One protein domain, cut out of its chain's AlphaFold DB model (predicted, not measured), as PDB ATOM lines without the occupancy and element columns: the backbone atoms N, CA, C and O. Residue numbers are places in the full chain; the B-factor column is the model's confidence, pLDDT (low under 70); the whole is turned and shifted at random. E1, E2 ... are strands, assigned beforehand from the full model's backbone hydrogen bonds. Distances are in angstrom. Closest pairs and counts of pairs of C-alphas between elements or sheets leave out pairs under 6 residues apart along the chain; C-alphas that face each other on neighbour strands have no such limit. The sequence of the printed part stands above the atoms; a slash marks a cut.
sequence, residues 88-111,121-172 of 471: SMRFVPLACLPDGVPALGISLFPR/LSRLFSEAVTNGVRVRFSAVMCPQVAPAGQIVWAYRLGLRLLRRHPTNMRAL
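Overview. This is residues 88 to 111 and 121 to 172 of the 471 residues of an uncharacterized protein of Tribonema minus (UniProt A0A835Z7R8). There is little regular structure: a loose stretch, residues 88 to 111, folds back on itself, then three strands side by side make a long twisted ribbon. The 76 printed residues have no named helix and three named strands, E1, E2, E3, in that order along the chain and across the antiparallel sheet; the class is all strand, with 26 residues in strands. The whole is loose, radius of gyration of the C-alphas 15.7 A, spanning 51 by 29 by 20 A.

Arrangement. Look for a meander, each strand the antiparallel neighbour of the one before: E1, residues 123 to 130, E2, residues 133 to 141, and E3, residues 153 to 161. In hairpin E1 and E2, N 128 and O 135 are within hydrogen-bond range, 2.9 A; in hairpin E2 and E3, N 156 and O 138, 2.8 A.

Along the chain. Find C-alpha 123 at (57.289, 16.929, -8.588); E1 runs 23.2 A, E2 26.6 A, and E3 26.3 A to C-alpha 161 at (39.437, 22.531, -23.859).

Size, cuts and confidence. Residues 112 to 120 are not printed; C-alphas 111 and 121 are 11.1 A apart. The link E2 to E3 is long, 11 residues. Look for pLDDT under 70 at residues 88 to 111, 121 to 123 and 168 to 172.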
ATOM      1  N   SER A  88      49.319   6.053 -14.677       26.92
ATOM      2  CA  SER A  88      48.583   6.672 -13.540       26.92
ATOM      3  C   SER A  88      47.388   7.545 -13.977       26.92
ATOM      4  O   SER A  88      47.300   8.725 -13.652       26.92
ATOM      5  N   MET A  89      46.395   6.962 -14.662       25.06
ATOM      6  CA  MET A  89      45.059   7.576 -14.764       25.06
ATOM      7  C   MET A  89      44.095   6.905 -13.781       25.06
ATOM      8  O   MET A  89      43.689   5.763 -13.984       25.06
ATOM      9  N   ARG A  90      43.707   7.621 -12.719       27.70
ATOM     10  CA  ARG A  90      42.586   7.242 -11.846       27.70
ATOM     11  C   ARG A  90      41.467   8.263 -12.005       27.70
ATOM     12  O   ARG A  90      41.684   9.454 -11.808       27.70
ATOM     13  N   PHE A  91      40.275   7.788 -12.347       28.95
ATOM     14  CA  PHE A  91      39.083   8.624 -12.440       28.95
ATOM     15  C   PHE A  91      38.673   9.098 -11.039       28.95
ATOM     16  O   PHE A  91      38.477   8.284 -10.138       28.95
ATOM     17  N   VAL A  92      38.539  10.413 -10.862       31.50
ATOM     18  CA  VAL A  92      37.953  11.016  -9.657       31.50
ATOM     19  C   VAL A  92      36.453  11.206  -9.920       31.50
ATOM     20  O   VAL A  92      36.106  11.735 -10.980       31.50
ATOM     21  N   PRO A  93      35.549  10.766  -9.026       29.00
ATOM     22  CA  PRO A  93      34.119  10.970  -9.215       29.00
ATOM     23  C   PRO A  93      33.755  12.459  -9.152       29.00
ATOM     24  O   PRO A  93      34.310  13.219  -8.357       29.00
ATOM     25  N   LEU A  94      32.786  12.856  -9.976       31.16
ATOM     26  CA  LEU A  94      32.191  14.191  -9.959       31.16
ATOM     27  C   LEU A  94      31.585  14.484  -8.581       31.16
ATOM     28  O   LEU A  94      30.673  13.787  -8.140       31.16
ATOM     29  N   ALA A  95      32.051  15.551  -7.936       39.69
ATOM     30  CA  ALA A  95      31.373  16.132  -6.786       39.69
ATOM     31  C   ALA A  95      30.391  17.200  -7.285       39.69
ATOM     32  O   ALA A  95      30.779  18.113  -8.012       39.69
ATOM     33  N   CYS A  96      29.123  17.106  -6.887       29.19
ATOM     34  CA  CYS A  96      28.193  18.222  -7.043       29.19
ATOM     35  C   CYS A  96      28.435  19.221  -5.908       29.19
ATOM     36  O   CYS A  96      28.570  18.815  -4.751       29.19
ATOM     37  N   LEU A  97      28.496  20.514  -6.227       41.16
ATOM     38  CA  LEU A  97      28.452  21.555  -5.199       41.16
ATOM     39  C   LEU A  97      27.033  21.651  -4.598       41.16
ATOM     40  O   LEU A  97      26.079  21.168  -5.214       41.16
ATOM     41  N   PRO A  98      26.863  22.271  -3.411       34.22
ATOM     42  CA  PRO A  98      25.556  22.390  -2.748       34.22
ATOM     43  C   PRO A  98      24.477  23.121  -3.564       34.22
ATOM     44  O   PRO A  98      23.294  22.988  -3.271       34.22
ATOM     45  N   ASP A  99      24.881  23.886  -4.579       42.81
ATOM     46  CA  ASP A  99      24.031  24.621  -5.521       42.81
ATOM     47  C   ASP A  99      23.674  23.812  -6.790       42.81
ATOM     48  O   ASP A  99      23.070  24.345  -7.719       42.81
ATOM     49  N   GLY A 100      24.046  22.528  -6.852       42.19
ATOM     50  CA  GLY A 100      23.792  21.652  -8.000       42.19
ATOM     51  C   GLY A 100      24.679  21.935  -9.218       42.19
ATOM     52  O   GLY A 100      24.518  21.290 -10.256       42.19
ATOM     53  N   VAL A 101      25.637  22.864  -9.114       44.41
ATOM     54  CA  VAL A 101      26.577  23.152 -10.199       44.41
ATOM     55  C   VAL A 101      27.561  21.978 -10.335       44.41
ATOM     56  O   VAL A 101      28.164  21.563  -9.337       44.41
ATOM     57  N   PRO A 102      27.771  21.429 -11.552       47.50
ATOM     58  CA  PRO A 102      28.744  20.365 -11.769       47.50
ATOM     59  C   PRO A 102      30.160  20.907 -11.547       47.50
ATOM     60  O   PRO A 102      30.700  21.636 -12.382       47.50
ATOM     61  N   ALA A 103      30.772  20.544 -10.420       45.59
ATOM     62  CA  ALA A 103      32.136  20.934 -10.107       45.59
ATOM     63  C   ALA A 103      33.148  19.910 -10.616       45.59
ATOM     64  O   ALA A 103      33.003  18.693 -10.468       45.59
ATOM     65  N   LEU A 104      34.241  20.433 -11.165       48.41
ATOM     66  CA  LEU A 104      35.420  19.644 -11.478       48.41
ATOM     67  C   LEU A 104      36.196  19.350 -10.188       48.41
ATOM     68  O   LEU A 104      37.117  20.073  -9.811       48.41
ATOM     69  N   GLY A 105      35.800  18.273  -9.511       41.69
ATOM     70  CA  GLY A 105      36.543  17.710  -8.391       41.69
ATOM     71  C   GLY A 105      37.816  17.025  -8.880       41.69
ATOM     72  O   GLY A 105      37.756  15.944  -9.458       41.69
ATOM     73  N   ILE A 106      38.975  17.633  -8.626       48.06
ATOM     74  CA  ILE A 106      40.277  16.992  -8.838       48.06
ATOM     75  C   ILE A 106      40.908  16.766  -7.472       48.06
ATOM     76  O   ILE A 106      41.146  17.718  -6.731       48.06
ATOM     77  N   SER A 107      41.208  15.509  -7.145       46.25
ATOM     78  CA  SER A 107      42.110  15.214  -6.035       46.25
ATOM     79  C   SER A 107      43.544  15.418  -6.523       46.25
ATOM     80  O   SER A 107      44.025  14.693  -7.395       46.25
ATOM     81  N   LEU A 108      44.200  16.456  -6.011       50.56
ATOM     82  CA  LEU A 108      45.504  16.921  -6.502       50.56
ATOM     83  C   LEU A 108      46.695  16.301  -5.759       50.56
ATOM     84  O   LEU A 108      47.841  16.518  -6.145       50.56
ATOM     85  N   PHE A 109      46.413  15.498  -4.733       51.12
ATOM     86  CA  PHE A 109      47.400  14.887  -3.854       51.12
ATOM     87  C   PHE A 109      47.151  13.373  -3.760       51.12
ATOM     88  O   PHE A 109      46.233  12.945  -3.051       51.12
ATOM     89  N   PRO A 110      47.955  12.515  -4.422       45.69
ATOM     90  CA  PRO A 110      48.260  11.228  -3.807       45.69
ATOM     91  C   PRO A 110      48.875  11.508  -2.426       45.69
ATOM     92  O   PRO A 110      49.633  12.467  -2.287       45.69
ATOM     93  N   ARG A 111      48.535  10.702  -1.406       47.00
ATOM     94  CA  ARG A 111      49.130  10.828  -0.059       47.00
ATOM     95  C   ARG A 111      50.644  10.962  -0.190       47.00
ATOM     96  O   ARG A 111      51.244  10.142  -0.890       47.00
ATOM     97  N   LEU A 121      59.782  12.560  -5.249       53.22
ATOM     98  CA  LEU A 121      58.909  13.500  -4.528       53.22
ATOM     99  C   LEU A 121      58.968  14.945  -5.029       53.22
ATOM    100  O   LEU A 121      58.054  15.724  -4.763       53.22
ATOM    101  N   SER A 122      60.034  15.320  -5.737       56.62
ATOM    102  CA  SER A 122      60.288  16.708  -6.144       56.62
ATOM    103  C   SER A 122      59.203  17.311  -7.049       56.62
ATOM    104  O   SER A 122      59.125  18.536  -7.171       56.62
ATOM    105  N   ARG A 123      58.360  16.485  -7.688       58.03
ATOM    106  CA  ARG A 123      57.289  16.929  -8.588       58.03
ATOM    107  C   ARG A 123      56.002  16.142  -8.360       58.03
ATOM    108  O   ARG A 123      55.857  15.019  -8.835       58.03
ATOM    109  N   LEU A 124      55.026  16.777  -7.717       79.75
ATOM    110  CA  LEU A 124      53.650  16.286  -7.719       79.75
ATOM    111  C   LEU A 124      53.047  16.522  -9.105       79.75
ATOM    112  O   LEU A 124      53.160  17.620  -9.653       79.75
ATOM    113  N   PHE A 125      52.390  15.507  -9.662       84.75
ATOM    114  CA  PHE A 125      51.725  15.575 -10.960       84.75
ATOM    115  C   PHE A 125      50.334  14.942 -10.888       84.75
ATOM    116  O   PHE A 125      50.167  13.871 -10.309       84.75
ATOM    117  N   SER A 126      49.335  15.600 -11.480       87.94
ATOM    118  CA  SER A 126      47.973  15.072 -11.606       87.94
ATOM    119  C   SER A 126      47.325  15.599 -12.889       87.94
ATOM    120  O   SER A 126      47.551  16.743 -13.286       87.94
ATOM    121  N   GLU A 127      46.520  14.780 -13.560       90.81
ATOM    122  CA  GLU A 127      45.764  15.171 -14.751       90.81
ATOM    123  C   GLU A 127      44.347  14.599 -14.652       90.81
ATOM    124  O   GLU A 127      44.158  13.420 -14.358       90.81
ATOM    125  N   ALA A 128      43.345  15.444 -14.890       90.44
ATOM    126  CA  ALA A 128      41.940  15.064 -14.917       90.44
ATOM    127  C   ALA A 128      41.255  15.644 -16.157       90.44
ATOM    128  O   ALA A 128      41.623  16.712 -16.655       90.44
ATOM    129  N   VAL A 129      40.235  14.947 -16.653       89.31
ATOM    130  CA  VAL A 129      39.401  15.397 -17.772       89.31
ATOM    131  C   VAL A 129      37.941  15.304 -17.355       89.31
ATOM    132  O   VAL A 129      37.509  14.295 -16.805       89.31
ATOM    133  N   THR A 130      37.167  16.354 -17.598       87.56
ATOM    134  CA  THR A 130      35.736  16.400 -17.272       87.56
ATOM    135  C   THR A 130      35.024  17.292 -18.270       87.56
ATOM    136  O   THR A 130      35.460  18.412 -18.509       87.56
ATOM    137  N   ASN A 131      33.945  16.784 -18.874       85.25
ATOM    138  CA  ASN A 131      33.141  17.491 -19.879       85.25
ATOM    139  C   ASN A 131      34.010  18.172 -20.956       85.25
ATOM    140  O   ASN A 131      33.897  19.364 -21.208       85.25
ATOM    141  N   GLY A 132      34.976  17.430 -21.508       88.38
ATOM    142  CA  GLY A 132      35.930  17.944 -22.495       88.38
ATOM    143  C   GLY A 132      36.963  18.953 -21.975       88.38
ATOM    144  O   GLY A 132      37.897  19.268 -22.705       88.38
ATOM    145  N   VAL A 133      36.895  19.433 -20.733       90.62
ATOM    146  CA  VAL A 133      37.947  20.271 -20.140       90.62
ATOM    147  C   VAL A 133      38.997  19.376 -19.494       90.62
ATOM    148  O   VAL A 133      38.720  18.646 -18.542       90.62
ATOM    149  N   ARG A 134      40.226  19.446 -20.005       92.62
ATOM    150  CA  ARG A 134      41.400  18.849 -19.373       92.62
ATOM    151  C   ARG A 134      42.046  19.839 -18.423       92.62
ATOM    152  O   ARG A 134      42.328  20.972 -18.814       92.62
ATOM    153  N   VAL A 135      42.360  19.374 -17.225       94.62
ATOM    154  CA  VAL A 135      43.104  20.122 -16.217       94.62
ATOM    155  C   VAL A 135      44.318  19.310 -15.806       94.62
ATOM    156  O   VAL A 135      44.207  18.200 -15.293       94.62
ATOM    157  N   ARG A 136      45.488  19.885 -16.061       95.06
ATOM    158  CA  ARG A 136      46.791  19.336 -15.706       95.06
ATOM    159  C   ARG A 136      47.363  20.154 -14.555       95.06
ATOM    160  O   ARG A 136      47.509  21.364 -14.693       95.06
ATOM    161  N   PHE A 137      47.698  19.509 -13.451       93.62
ATOM    162  CA  PHE A 137      48.329  20.111 -12.285       93.62
ATOM    163  C   PHE A 137      49.756  19.594 -12.135       93.62
ATOM    164  O   PHE A 137      50.031  18.409 -12.328       93.62
ATOM    165  N   SER A 138      50.663  20.485 -11.757       93.06
ATOM    166  CA  SER A 138      51.987  20.106 -11.278       93.06
ATOM    167  C   SER A 138      52.423  21.034 -10.158       93.06
ATOM    168  O   SER A 138      52.297  22.248 -10.326       93.06
ATOM    169  N   ALA A 139      52.981  20.497  -9.076       92.38
ATOM    170  CA  ALA A 139      53.570  21.288  -8.000       92.38
ATOM    171  C   ALA A 139      55.009  20.860  -7.704       92.38
ATOM    172  O   ALA A 139      55.371  19.694  -7.870       92.38
ATOM    173  N   VAL A 140      55.815  21.826  -7.273       90.38
ATOM    174  CA  VAL A 140      57.219  21.676  -6.886       90.38
ATOM    175  C   VAL A 140      57.413  22.329  -5.520       90.38
ATOM    176  O   VAL A 140      56.849  23.392  -5.250       90.38
ATOM    177  N   MET A 141      58.174  21.679  -4.644       89.00
ATOM    178  CA  MET A 141      58.543  22.249  -3.350       89.00
ATOM    179  C   MET A 141      59.621  23.316  -3.561       89.00
ATOM    180  O   MET A 141      60.577  23.092  -4.303       89.00
ATOM    181  N   CYS A 142      59.484  24.465  -2.904       91.31
ATOM    182  CA  CYS A 142      60.380  25.612  -3.052       91.31
ATOM    183  C   CYS A 142      61.060  25.933  -1.708       91.31
ATOM    184  O   CYS A 142      60.710  26.925  -1.065       91.31
ATOM    185  N   PRO A 143      62.015  25.103  -1.244       87.62
ATOM    186  CA  PRO A 143      62.646  25.284   0.063       87.62
ATOM    187  C   PRO A 143      63.464  26.580   0.164       87.62
ATOM    188  O   PRO A 143      63.602  27.118   1.254       87.62
ATOM    189  N   GLN A 144      63.966  27.123  -0.950       89.94
ATOM    190  CA  GLN A 144      64.793  28.340  -0.966       89.94
ATOM    191  C   GLN A 144      64.013  29.611  -0.588       89.94
ATOM    192  O   GLN A 144      64.616  30.594  -0.173       89.94
ATOM    193  N   VAL A 145      62.686  29.597  -0.747       91.50
ATOM    194  CA  VAL A 145      61.789  30.715  -0.395       91.50
ATOM    195  C   VAL A 145      60.959  30.421   0.855       91.50
ATOM    196  O   VAL A 145      60.103  31.222   1.223       91.50
ATOM    197  N   ALA A 146      61.165  29.265   1.491       90.88
ATOM    198  CA  ALA A 146      60.418  28.864   2.668       90.88
ATOM    199  C   ALA A 146      61.035  29.487   3.934       90.88
ATOM    200  O   ALA A 146      62.216  29.258   4.208       90.88
ATOM    201  N   PRO A 147      60.266  30.248   4.736       91.44
ATOM    202  CA  PRO A 147      60.707  30.666   6.062       91.44
ATOM    203  C   PRO A 147      61.043  29.462   6.950       91.44
ATOM    204  O   PRO A 147      60.505  28.370   6.765       91.44
ATOM    205  N   ALA A 148      61.897  29.668   7.956       92.25
ATOM    206  CA  ALA A 148      62.279  28.616   8.894       92.25
ATOM    207  C   ALA A 148      61.039  27.941   9.519       92.25
ATOM    208  O   ALA A 148      60.184  28.606  10.103       92.25
ATOM    209  N   GLY A 149      60.940  26.616   9.374       87.06
ATOM    210  CA  GLY A 149      59.810  25.824   9.872       87.06
ATOM    211  C   GLY A 149      58.556  25.815   8.987       87.06
ATOM    212  O   GLY A 149      57.559  25.222   9.387       87.06
ATOM    213  N   GLN A 150      58.579  26.428   7.798       88.56
ATOM    214  CA  GLN A 150      57.472  26.386   6.833       88.56
ATOM    215  C   GLN A 150      57.819  25.531   5.605       88.56
ATOM    216  O   GLN A 150      58.985  25.316   5.285       88.56
ATOM    217  N   ILE A 151      56.793  25.062   4.887       87.62
ATOM    218  CA  ILE A 151      56.945  24.340   3.617       87.62
ATOM    219  C   ILE A 151      56.182  25.108   2.536       87.62
ATOM    220  O   ILE A 151      54.955  25.184   2.567       87.62
ATOM    221  N   VAL A 152      56.908  25.666   1.568       90.12
ATOM    222  CA  VAL A 152      56.327  26.414   0.444       90.12
ATOM    223  C   VAL A 152      56.303  25.541  -0.809       90.12
ATOM    224  O   VAL A 152      57.292  24.892  -1.151       90.12
ATOM    225  N   TRP A 153      55.172  25.554  -1.516       92.94
ATOM    226  CA  TRP A 153      54.975  24.863  -2.790       92.94
ATOM    227  C   TRP A 153      54.554  25.859  -3.869       92.94
ATOM    228  O   TRP A 153      53.571  26.582  -3.696       92.94
ATOM    229  N   ALA A 154      55.236  25.846  -5.012       92.25
ATOM    230  CA  ALA A 154      54.752  26.499  -6.223       92.25
ATOM    231  C   ALA A 154      53.977  25.486  -7.071       92.25
ATOM    232  O   ALA A 154      54.414  24.346  -7.246       92.25
ATOM    233  N   TYR A 155      52.835  25.890  -7.632       95.25
ATOM    234  CA  TYR A 155      52.029  25.035  -8.501       95.25
ATOM    235  C   TYR A 155      51.683  25.702  -9.831       95.25
ATOM    236  O   TYR A 155      51.576  26.921  -9.949       95.25
ATOM    237  N   ARG A 156      51.473  24.867 -10.849       94.88
ATOM    238  CA  ARG A 156      51.063  25.245 -12.202       94.88
ATOM    239  C   ARG A 156      49.810  24.473 -12.585       94.88
ATOM    240  O   ARG A 156      49.746  23.256 -12.415       94.88
ATOM    241  N   LEU A 157      48.849  25.183 -13.169       95.56
ATOM    242  CA  LEU A 157      47.637  24.619 -13.757       95.56
ATOM    243  C   LEU A 157      47.629  24.863 -15.265       95.56
ATOM    244  O   LEU A 157      47.760  25.994 -15.725       95.56
ATOM    245  N   GLY A 158      47.460  23.794 -16.035       94.94
ATOM    246  CA  GLY A 158      47.198  23.833 -17.466       94.94
ATOM    247  C   GLY A 158      45.750  23.451 -17.739       94.94
ATOM    248  O   GLY A 158      45.409  22.270 -17.690       94.94
ATOM    249  N   LEU A 159      44.911  24.438 -18.052       94.75
ATOM    250  CA  LEU A 159      43.538  24.232 -18.516       94.75
ATOM    251  C   LEU A 159      43.543  24.112 -20.049       94.75
ATOM    252  O   LEU A 159      44.125  24.955 -20.731       94.75
ATOM    253  N   ARG A 160      42.911  23.078 -20.614       93.69
ATOM    254  CA  ARG A 160      42.792  22.896 -22.072       93.69
ATOM    255  C   ARG A 160      41.434  22.313 -22.446       93.69
ATOM    256  O   ARG A 160      41.129  21.180 -22.085       93.69
ATOM    257  N   LEU A 161      40.662  23.046 -23.247       91.38
ATOM    258  CA  LEU A 161      39.437  22.531 -23.859       91.38
ATOM    259  C   LEU A 161      39.779  21.527 -24.975       91.38
ATOM    260  O   LEU A 161      40.455  21.852 -25.957       91.38
ATOM    261  N   LEU A 162      39.315  20.293 -24.821       90.56
ATOM    262  CA  LEU A 162      39.461  19.191 -25.766       90.56
ATOM    263  C   LEU A 162      38.253  19.168 -26.713       90.56
ATOM    264  O   LEU A 162      37.315  18.395 -26.531       90.56
ATOM    265  N   ARG A 163      38.304  19.990 -27.771       81.69
ATOM    266  CA  ARG A 163      37.219  20.170 -28.764       81.69
ATOM    267  C   ARG A 163      36.630  18.872 -29.356       81.69
ATOM    268  O   ARG A 163      35.523  18.899 -29.874       81.69
ATOM    269  N   ARG A 164      37.370  17.755 -29.323       82.81
ATOM    270  CA  ARG A 164      36.977  16.437 -29.865       82.81
ATOM    271  C   ARG A 164      36.892  15.332 -28.796       82.81
ATOM    272  O   ARG A 164      37.128  14.170 -29.105       82.81
ATOM    273  N   HIS A 165      36.620  15.670 -27.536       81.56
ATOM    274  CA  HIS A 165      36.448  14.658 -26.487       81.56
ATOM    275  C   HIS A 165      35.102  13.916 -26.644       81.56
ATOM    276  O   HIS A 165      34.096  14.576 -26.897       81.56
ATOM    277  N   PRO A 166      35.019  12.583 -26.460       79.12
ATOM    278  CA  PRO A 166      33.770  11.837 -26.653       79.12
ATOM    279  C   PRO A 166      32.660  12.207 -25.654       79.12
ATOM    280  O   PRO A 166      31.487  12.085 -25.980       79.12
ATOM    281  N   THR A 167      33.010  12.708 -24.462       72.31
ATOM    282  CA  THR A 167      32.028  13.246 -23.494       72.31
ATOM    283  C   THR A 167      31.693  14.724 -23.713       72.31
ATOM    284  O   THR A 167      30.925  15.300 -22.944       72.31
ATOM    285  N   ASN A 168      32.268  15.365 -24.736       69.12
ATOM    286  CA  ASN A 168      31.917  16.734 -25.078       69.12
ATOM    287  C   ASN A 168      30.529  16.708 -25.728       69.12
ATOM    288  O   ASN A 168      30.389  16.353 -26.901       69.12
ATOM    289  N   MET A 169      29.489  17.089 -24.978       65.50
ATOM    290  CA  MET A 169      28.226  17.470 -25.610       65.50
ATOM    291  C   MET A 169      28.541  18.534 -26.667       65.50
ATOM    292  O   MET A 169      29.353  19.424 -26.408       65.50
ATOM    293  N   ARG A 170      27.911  18.448 -27.847       59.66
ATOM    294  CA  ARG A 170      28.256  19.256 -29.040       59.66
ATOM    295  C   ARG A 170      28.290  20.782 -28.806       59.66
ATOM    296  O   ARG A 170      28.819  21.493 -29.641       59.66
ATOM    297  N   ALA A 171      27.747  21.266 -27.687       52.66
ATOM    298  CA  ALA A 171      27.729  22.666 -27.271       52.66
ATOM    299  C   ALA A 171      29.045  23.205 -26.661       52.66
ATOM    300  O   ALA A 171      29.226  24.420 -26.619       52.66
ATOM    301  N   LEU A 172      29.971  22.364 -26.181       65.06
ATOM    302  CA  LEU A 172      31.224  22.824 -25.546       65.06
ATOM    303  C   LEU A 172      32.330  23.119 -26.577       65.06
ATOM    304  O   LEU A 172      33.437  22.575 -26.534       65.06
TER     305      LEU A 172